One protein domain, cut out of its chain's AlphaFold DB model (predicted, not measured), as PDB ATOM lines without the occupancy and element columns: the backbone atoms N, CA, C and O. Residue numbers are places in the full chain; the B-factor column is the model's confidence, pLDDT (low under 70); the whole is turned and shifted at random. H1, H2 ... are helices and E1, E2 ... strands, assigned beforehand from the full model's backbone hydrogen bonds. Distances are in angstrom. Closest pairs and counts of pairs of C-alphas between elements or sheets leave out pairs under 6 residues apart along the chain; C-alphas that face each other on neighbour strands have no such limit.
ATOM      1  N   ALA A 231     -18.632 -19.574   8.579       98.06
ATOM      2  CA  ALA A 231     -19.193 -20.727   9.284       98.06
ATOM      3  C   ALA A 231     -20.499 -20.405  10.036       98.06
ATOM      4  O   ALA A 231     -21.388 -21.255  10.104       98.06
ATOM      5  N   GLN A 232     -20.645 -19.189  10.578       98.31
ATOM      6  CA  GLN A 232     -21.903 -18.738  11.186       98.31
ATOM      7  C   GLN A 232     -22.981 -18.526  10.118       98.31
ATOM      8  O   GLN A 232     -24.079 -19.052  10.286       98.31
ATOM      9  N   ALA A 233     -22.645 -17.857   9.008       97.88
ATOM     10  CA  ALA A 233     -23.561 -17.673   7.877       97.88
ATOM     11  C   ALA A 233     -24.054 -19.023   7.325       97.88
ATOM     12  O   ALA A 233     -25.257 -19.237   7.195       97.88
ATOM     13  N   GLN A 234     -23.151 -19.990   7.111       98.19
ATOM     14  CA  GLN A 234     -23.523 -21.336   6.662       98.19
ATOM     15  C   GLN A 234     -24.392 -22.080   7.687       98.19
ATOM     16  O   GLN A 234     -25.359 -22.738   7.313       98.19
ATOM     17  N   THR A 235     -24.080 -21.974   8.984       98.31
ATOM     18  CA  THR A 235     -24.887 -22.605  10.044       98.31
ATOM     19  C   THR A 235     -26.303 -22.029  10.065       98.31
ATOM     20  O   THR A 235     -27.271 -22.781  10.156       98.31
ATOM     21  N   TYR A 236     -26.440 -20.707   9.931       97.94
ATOM     22  CA  TYR A 236     -27.736 -20.040   9.834       97.94
ATOM     23  C   TYR A 236     -28.499 -20.463   8.569       97.94
ATOM     24  O   TYR A 236     -29.663 -20.846   8.668       97.94
ATOM     25  N   PHE A 237     -27.839 -20.475   7.408       97.62
ATOM     26  CA  PHE A 237     -28.425 -20.901   6.134       97.62
ATOM     27  C   PHE A 237     -28.993 -22.326   6.208       97.62
ATOM     28  O   PHE A 237     -30.158 -22.558   5.887       97.62
ATOM     29  N   VAL A 238     -28.200 -23.281   6.707       97.81
ATOM     30  CA  VAL A 238     -28.607 -24.688   6.841       97.81
ATOM     31  C   VAL A 238     -29.747 -24.860   7.847       97.81
ATOM     32  O   VAL A 238     -30.701 -25.587   7.562       97.81
ATOM     33  N   ASN A 239     -29.683 -24.184   8.999       97.88
ATOM     34  CA  ASN A 239     -30.712 -24.285  10.040       97.88
ATOM     35  C   ASN A 239     -32.060 -23.692   9.608       97.88
ATOM     36  O   ASN A 239     -33.098 -24.176  10.053       97.88
ATOM     37  N   ASN A 240     -32.058 -22.696   8.718       96.56
ATOM     38  CA  ASN A 240     -33.267 -22.080   8.170       96.56
ATOM     39  C   ASN A 240     -33.618 -22.622   6.768       96.56
ATOM     40  O   ASN A 240     -34.095 -21.901   5.895       96.56
ATOM     41  N   GLY A 241     -33.375 -23.917   6.541       96.12
ATOM     42  CA  GLY A 241     -33.899 -24.638   5.378       96.12
ATOM     43  C   GLY A 241     -33.220 -24.333   4.040       96.12
ATOM     44  O   GLY A 241     -33.752 -24.745   3.015       96.12
ATOM     45  N   ARG A 242     -32.050 -23.677   4.039       95.81
ATOM     46  CA  ARG A 242     -31.308 -23.242   2.836       95.81
ATOM     47  C   ARG A 242     -32.080 -22.249   1.963       95.81
ATOM     48  O   ARG A 242     -31.946 -22.275   0.744       95.81
ATOM     49  N   ASN A 243     -32.889 -21.384   2.573       91.25
ATOM     50  CA  ASN A 243     -33.601 -20.335   1.848       91.25
ATOM     51  C   ASN A 243     -32.680 -19.118   1.580       91.25
ATOM     52  O   ASN A 243     -32.275 -18.471   2.548       91.25
ATOM     53  N   PRO A 244     -32.361 -18.770   0.313       88.44
ATOM     54  CA  PRO A 244     -31.550 -17.595  -0.011       88.44
ATOM     55  C   PRO A 244     -32.222 -16.268   0.359       88.44
ATOM     56  O   PRO A 244     -31.518 -15.335   0.724       88.44
ATOM     57  N   SER A 245     -33.562 -16.193   0.353       87.25
ATOM     58  CA  SER A 245     -34.307 -14.952   0.643       87.25
ATOM     59  C   SER A 245     -34.188 -14.478   2.100       87.25
ATOM     60  O   SER A 245     -34.776 -13.475   2.476       87.25
ATOM     61  N   LEU A 246     -33.475 -15.218   2.952       87.94
ATOM     62  CA  LEU A 246     -33.128 -14.788   4.310       87.94
ATOM     63  C   LEU A 246     -31.906 -13.866   4.336       87.94
ATOM     64  O   LEU A 246     -31.589 -13.314   5.384       87.94
ATOM     65  N   PHE A 247     -31.191 -13.763   3.217       94.12
ATOM     66  CA  PHE A 247     -30.048 -12.876   3.020       94.12
ATOM     67  C   PHE A 247     -30.382 -11.683   2.121       94.12
ATOM     68  O   PHE A 247     -29.585 -10.764   2.021       94.12
ATOM     69  N   ASP A 248     -31.563 -11.686   1.514       87.69
ATOM     70  CA  ASP A 248     -32.139 -10.550   0.808       87.69
ATOM     71  C   ASP A 248     -32.639  -9.520   1.838       87.69
ATOM     72  O   ASP A 248     -33.572  -9.793   2.598       87.69
ATOM     73  N   GLY A 249     -31.920  -8.401   1.962       87.62
ATOM     74  CA  GLY A 249     -32.184  -7.362   2.961       87.62
ATOM     75  C   GLY A 249     -33.078  -6.225   2.475       87.62
ATOM     76  O   GLY A 249     -33.827  -5.662   3.279       87.62
ATOM     77  N   ASP A 250     -33.020  -5.901   1.181       83.88
ATOM     78  CA  ASP A 250     -33.786  -4.817   0.566       83.88
ATOM     79  C   ASP A 250     -34.966  -5.304  -0.288       83.88
ATOM     80  O   ASP A 250     -35.854  -4.509  -0.597       83.88
ATOM     81  N   GLY A 251     -35.054  -6.608  -0.570       76.69
ATOM     82  CA  GLY A 251     -36.206  -7.244  -1.208       76.69
ATOM     83  C   GLY A 251     -36.353  -6.896  -2.686       76.69
ATOM     84  O   GLY A 251     -37.481  -6.904  -3.186       76.69
ATOM     85  N   ARG A 252     -35.253  -6.526  -3.351       74.12
ATOM     86  CA  ARG A 252     -35.211  -6.079  -4.750       74.12
ATOM     87  C   ARG A 252     -34.679  -7.197  -5.640       74.12
ATOM     88  O   ARG A 252     -33.838  -7.986  -5.228       74.12
ATOM     89  N   ALA A 253     -35.141  -7.260  -6.885       67.50
ATOM     90  CA  ALA A 253     -34.707  -8.325  -7.800       67.50
ATOM     91  C   ALA A 253     -33.307  -8.071  -8.392       67.50
ATOM     92  O   ALA A 253     -32.610  -9.014  -8.763       67.50
ATOM     93  N   ASP A 254     -32.886  -6.804  -8.469       63.28
ATOM     94  CA  ASP A 254     -31.586  -6.399  -9.013       63.28
ATOM     95  C   ASP A 254     -30.470  -6.286  -7.954       63.28
ATOM     96  O   ASP A 254     -29.337  -5.914  -8.277       63.28
ATOM     97  N   THR A 255     -30.751  -6.676  -6.706       78.69
ATOM     98  CA  THR A 255     -29.761  -6.877  -5.643       78.69
ATOM     99  C   THR A 255     -29.710  -8.353  -5.247       78.69
ATOM    100  O   THR A 255     -30.683  -8.964  -4.818       78.69
ATOM    101  N   PHE A 256     -28.546  -8.986  -5.411       82.38
ATOM    102  CA  PHE A 256     -28.398 -10.392  -5.028       82.38
ATOM    103  C   PHE A 256     -28.406 -10.559  -3.498       82.38
ATOM    104  O   PHE A 256     -27.774  -9.748  -2.814       82.38
ATOM    105  N   PRO A 257     -29.005 -11.645  -2.958       89.50
ATOM    106  CA  PRO A 257     -29.033 -11.905  -1.520       89.50
ATOM    107  C   PRO A 257     -27.638 -11.864  -0.887       89.50
ATOM    108  O   PRO A 257     -26.749 -12.637  -1.258       89.50
ATOM    109  N   ASP A 258     -27.461 -10.988   0.100       94.56
ATOM    110  CA  ASP A 258     -26.182 -10.671   0.728       94.56
ATOM    111  C   ASP A 258     -26.062 -11.353   2.108       94.56
ATOM    112  O   ASP A 258     -26.645 -10.903   3.099       94.56
ATOM    113  N   PRO A 259     -25.292 -12.451   2.241       96.25
ATOM    114  CA  PRO A 259     -25.134 -13.170   3.506       96.25
ATOM    115  C   PRO A 259     -24.147 -12.482   4.471       96.25
ATOM    116  O   PRO A 259     -23.387 -13.180   5.145       96.25
ATOM    117  N   TYR A 260     -24.081 -11.143   4.476       97.81
ATOM    118  CA  TYR A 260     -22.981 -10.303   4.967       97.81
ATOM    119  C   TYR A 260     -22.101 -10.898   6.088       97.81
ATOM    120  O   TYR A 260     -22.524 -11.113   7.230       97.81
ATOM    121  N   VAL A 261     -20.815 -11.093   5.767       98.19
ATOM    122  CA  VAL A 261     -19.794 -11.662   6.654       98.19
ATOM    123  C   VAL A 261     -18.639 -10.681   6.864       98.19
ATOM    124  O   VAL A 261     -17.786 -10.506   5.988       98.19
ATOM    125  N   SER A 262     -18.515 -10.124   8.070       97.44
ATOM    126  CA  SER A 262     -17.494  -9.104   8.360       97.44
ATOM    127  C   SER A 262     -16.048  -9.605   8.208       97.44
ATOM    128  O   SER A 262     -15.176  -8.849   7.783       97.44
ATOM    129  N   ALA A 263     -15.776 -10.898   8.428       97.31
ATOM    130  CA  ALA A 263     -14.449 -11.487   8.195       97.31
ATOM    131  C   ALA A 263     -13.951 -11.412   6.736       97.31
ATOM    132  O   ALA A 263     -12.748 -11.548   6.513       97.31
ATOM    133  N   VAL A 264     -14.831 -11.200   5.746       96.75
ATOM    134  CA  VAL A 264     -14.431 -10.980   4.340       96.75
ATOM    135  C   VAL A 264     -14.795  -9.584   3.822       96.75
ATOM    136  O   VAL A 264     -14.591  -9.312   2.637       96.75
ATOM    137  N   GLN A 265     -15.239  -8.678   4.707       96.94
ATOM    138  CA  GLN A 265     -15.596  -7.285   4.401       96.94
ATOM    139  C   GLN A 265     -14.546  -6.610   3.507       96.94
ATOM    140  O   GLN A 265     -14.835  -6.182   2.389       96.94
ATOM    141  N   CYS A 266     -13.302  -6.630   3.987       95.88
ATOM    142  CA  CYS A 266     -12.152  -5.943   3.401       95.88
ATOM    143  C   CYS A 266     -11.384  -6.764   2.360       95.88
ATOM    144  O   CYS A 266     -10.453  -6.251   1.741       95.88
ATOM    145  N   ASN A 267     -11.707  -8.051   2.191       94.88
ATOM    146  CA  ASN A 267     -10.978  -8.920   1.275       94.88
ATOM    147  C   ASN A 267     -11.628  -8.914  -0.114       94.88
ATOM    148  O   ASN A 267     -12.366  -9.834  -0.463       94.88
ATOM    149  N   THR A 268     -11.322  -7.891  -0.914       91.12
ATOM    150  CA  THR A 268     -11.882  -7.685  -2.264       91.12
ATOM    151  C   THR A 268     -11.618  -8.832  -3.247       91.12
ATOM    152  O   THR A 268     -12.328  -8.941  -4.238       91.12
ATOM    153  N   SER A 269     -10.664  -9.732  -2.968       91.88
ATOM    154  CA  SER A 269     -10.436 -10.947  -3.774       91.88
ATOM    155  C   SER A 269     -11.500 -12.041  -3.587       91.88
ATOM    156  O   SER A 269     -11.566 -12.978  -4.379       91.88
ATOM    157  N   VAL A 270     -12.342 -11.936  -2.552       93.69
ATOM    158  CA  VAL A 270     -13.487 -12.830  -2.329       93.69
ATOM    159  C   VAL A 270     -14.707 -12.206  -2.999       93.69
ATOM    160  O   VAL A 270     -15.356 -11.344  -2.406       93.69
ATOM    161  N   THR A 271     -15.010 -12.621  -4.229       89.25
ATOM    162  CA  THR A 271     -16.159 -12.125  -5.014       89.25
ATOM    163  C   THR A 271     -17.459 -12.890  -4.750       89.25
ATOM    164  O   THR A 271     -18.537 -12.402  -5.071       89.25
ATOM    165  N   SER A 272     -17.386 -14.074  -4.138       92.38
ATOM    166  CA  SER A 272     -18.552 -14.881  -3.760       92.38
ATOM    167  C   SER A 272     -18.287 -15.727  -2.511       92.38
ATOM    168  O   SER A 272     -17.135 -16.000  -2.157       92.38
ATOM    169  N   LEU A 273     -19.358 -16.163  -1.847       95.25
ATOM    170  CA  LEU A 273     -19.331 -17.157  -0.774       95.25
ATOM    171  C   LEU A 273     -20.082 -18.418  -1.199       95.25
ATOM    172  O   LEU A 273     -21.153 -18.342  -1.788       95.25
ATOM    173  N   ASN A 274     -19.543 -19.589  -0.859       95.56
ATOM    174  CA  ASN A 274     -20.248 -20.861  -0.994       95.56
ATOM    175  C   ASN A 274     -20.739 -21.300   0.391       95.56
ATOM    176  O   ASN A 274     -19.917 -21.545   1.277       95.56
ATOM    177  N   LEU A 275     -22.059 -21.370   0.572       96.69
ATOM    178  CA  LEU A 275     -22.710 -21.839   1.794       96.69
ATOM    179  C   LEU A 275     -23.480 -23.124   1.467       96.69
ATOM    180  O   LEU A 275     -24.486 -23.094   0.762       96.69
ATOM    181  N   ASP A 276     -22.990 -24.261   1.963       95.62
ATOM    182  CA  ASP A 276     -23.571 -25.601   1.764       95.62
ATOM    183  C   ASP A 276     -23.904 -25.959   0.295       95.62
ATOM    184  O   ASP A 276     -24.907 -26.606  -0.002       95.62
ATOM    185  N   GLY A 277     -23.051 -25.529  -0.643       91.25
ATOM    186  CA  GLY A 277     -23.199 -25.770  -2.082       91.25
ATOM    187  C   GLY A 277     -23.880 -24.636  -2.855       91.25
ATOM    188  O   GLY A 277     -23.749 -24.596  -4.079       91.25
ATOM    189  N   THR A 278     -24.545 -23.697  -2.179       94.12
ATOM    190  CA  THR A 278     -25.148 -22.508  -2.799       94.12
ATOM    191  C   THR A 278     -24.116 -21.388  -2.897       94.12
ATOM    192  O   THR A 278     -23.467 -21.051  -1.906       94.12
ATOM    193  N   VAL A 279     -23.950 -20.810  -4.090       91.00
ATOM    194  CA  VAL A 279     -23.020 -19.698  -4.338       91.00
ATOM    195  C   VAL A 279     -23.769 -18.372  -4.259       91.00
ATOM    196  O   VAL A 279     -24.749 -18.175  -4.969       91.00
ATOM    197  N   PHE A 280     -23.267 -17.469  -3.423       91.00
ATOM    198  CA  PHE A 280     -23.745 -16.104  -3.237       91.00
ATOM    199  C   PHE A 280     -22.694 -15.137  -3.791       91.00
ATOM    200  O   PHE A 280     -21.620 -15.025  -3.186       91.00
ATOM    201  N   PRO A 281     -22.935 -14.468  -4.934       88.75
ATOM    202  CA  PRO A 281     -22.156 -13.300  -5.341       88.75
ATOM    203  C   PRO A 281     -22.201 -12.246  -4.230       88.75
ATOM    204  O   PRO A 281     -23.247 -12.039  -3.623       88.75
ATOM    205  N   LEU A 282     -21.075 -11.600  -3.927       90.88
ATOM    206  CA  LEU A 282     -21.054 -10.523  -2.937       90.88
ATOM    207  C   LEU A 282     -21.284  -9.184  -3.650       90.88
ATOM    208  O   LEU A 282     -20.483  -8.861  -4.530       90.88
ATOM    209  N   PRO A 283     -22.297  -8.378  -3.271       89.19
ATOM    210  CA  PRO A 283     -22.655  -7.136  -3.966       89.19
ATOM    211  C   PRO A 283     -21.696  -5.984  -3.617       89.19
ATOM    212  O   PRO A 283     -22.109  -4.907  -3.211       89.19
ATOM    213  N   ARG A 284     -20.382  -6.212  -3.738       91.06
ATOM    214  CA  ARG A 284     -19.301  -5.349  -3.225       91.06
ATOM    215  C   ARG A 284     -19.346  -3.904  -3.703       91.06
ATOM    216  O   ARG A 284     -18.833  -3.022  -3.015       91.06
ATOM    217  N   SER A 285     -19.852  -3.674  -4.906       87.25
ATOM    218  CA  SER A 285     -19.962  -2.340  -5.477       87.25
ATOM    219  C   SER A 285     -21.163  -1.574  -4.919       87.25
ATOM    220  O   SER A 285     -21.088  -0.355  -4.830       87.25
ATOM    221  N   ASN A 286     -22.208  -2.255  -4.453       91.75
ATOM    222  CA  ASN A 286     -23.444  -1.618  -4.028       91.75
ATOM    223  C   ASN A 286     -23.229  -0.751  -2.772       91.75
ATOM    224  O   ASN A 286     -22.582  -1.164  -1.809       91.75
ATOM    225  N   ILE A 287     -23.769   0.464  -2.743       95.38
ATOM    226  CA  ILE A 287     -23.603   1.375  -1.606       95.38
ATOM    227  C   ILE A 287     -24.305   0.882  -0.330       95.38
ATOM    228  O   ILE A 287     -23.884   1.249   0.767       95.38
ATOM    229  N   MET A 288     -25.327   0.029  -0.450       96.50
ATOM    230  CA  MET A 288     -26.115  -0.509   0.667       96.50
ATOM    231  C   MET A 288     -25.551  -1.788   1.298       96.50
ATOM    232  O   MET A 288     -26.057  -2.213   2.338       96.50
ATOM    233  N   THR A 289     -24.484  -2.379   0.748       95.06
ATOM    234  CA  THR A 289     -23.736  -3.418   1.472       95.06
ATOM    235  C   THR A 289     -22.744  -2.799   2.465       95.06
ATOM    236  O   THR A 289     -22.458  -1.600   2.457       95.06
ATOM    237  N   TYR A 290     -22.156  -3.639   3.315       96.06
ATOM    238  CA  TYR A 290     -20.981  -3.297   4.116       96.06
ATOM    239  C   TYR A 290     -19.662  -3.814   3.513       96.06
ATOM    240  O   TYR A 290     -18.598  -3.417   3.994       96.06
ATOM    241  N   TYR A 291     -19.681  -4.670   2.480       95.44
ATOM    242  CA  TYR A 291     -18.455  -5.077   1.777       95.44
ATOM    243  C   TYR A 291     -17.820  -3.915   1.013       95.44
ATOM    244  O   TYR A 291     -18.507  -3.211   0.292       95.44
ATOM    245  N   GLU A 292     -16.496  -3.777   1.064       92.44
ATOM    246  CA  GLU A 292     -15.782  -2.834   0.191       92.44
ATOM    247  C   GLU A 292     -15.769  -3.321  -1.275       92.44
ATOM    248  O   GLU A 292     -15.599  -4.536  -1.483       92.44
ATOM    249  N   PRO A 293     -15.859  -2.421  -2.289       90.00
ATOM    250  CA  PRO A 293     -15.562  -0.978  -2.207       90.00
ATOM    251  C   PRO A 293     -16.719   0.050  -2.330       90.00
ATOM    252  O   PRO A 293     -16.399   1.232  -2.449       90.00
ATOM    253  N   ARG A 294     -18.008  -0.335  -2.350       91.62
ATOM    254  CA  ARG A 294     -19.189   0.570  -2.229       91.62
ATOM    255  C   ARG A 294     -19.144   1.822  -3.133       91.62
ATOM    256  O   ARG A 294     -18.901   2.943  -2.681       91.62
ATOM    257  N   ARG A 295     -19.320   1.606  -4.437       87.31
ATOM    258  CA  ARG A 295     -19.153   2.573  -5.534       87.31
ATOM    259  C   ARG A 295     -20.430   2.945  -6.291       87.31
ATOM    260  O   ARG A 295     -20.401   3.981  -6.942       87.31
ATOM    261  N   ASP A 296     -21.486   2.140  -6.249       82.19
ATOM    262  CA  ASP A 296     -22.659   2.299  -7.119       82.19
ATOM    263  C   ASP A 296     -23.989   1.911  -6.446       82.19
ATOM    264  O   ASP A 296     -24.061   1.636  -5.248       82.19
ATOM    265  N   LEU A 297     -25.059   1.977  -7.235       81.38
ATOM    266  CA  LEU A 297     -26.444   1.653  -6.910       81.38
ATOM    267  C   LEU A 297     -26.942   0.669  -7.976       81.38
ATOM    268  O   LEU A 297     -26.520   0.774  -9.131       81.38
TER     269      LEU A 297
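AT A GLANCE: This is residues 231 to 297 of the 562 residues of an uncharacterized protein of Planctomycetaceae bacterium (UniProt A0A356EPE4). There is little regular structure: mostly winding loops, with a short helix, H1, near one end of the longest axis, a small two-stranded hairpin, E1 and E2, running between the middle and the H1 end, and the closing loop, residues 282 to 297, towards the other end. The 67 printed residues run H1, E1, E2, with an antiparallel sheet of order E1 - E2; the class is mixed, and named elements hold only 17 residues. The whole is compact, radius of gyration of the C-alphas 11.5 A, spanning 33 by 25 by 15 A.

HOW THE PARTS SIT: H1, residues 231 to 239, has every O i to N i+4 pair within hydrogen-bond range. Its closest C-alpha pair with E1, residues 272 to 275, is Gln 234 and Leu 275, 5.0 A. E2, residues 278 to 281, is apart from H1. E1 and E2 form a hairpin, antiparallel at 157 degrees; N 273 and O 280 are 2.9 A apart.

IN THESE COORDINATES: H1 measures 12.1 A from C-alpha 231 at (-19.193, -20.727, 9.284). E1 measures 9.8 A; E2, 10.0 A, ends at C-alpha 281, (-22.156, -13.300, -5.341).

THE WHOLE: The C-alphas farthest apart, Asn 239 and Arg 295, are 33.1 A apart. The printed part has no cut. The link H1 to E1 is long, 32 residues. Residues 253 to 254 have pLDDT under 70.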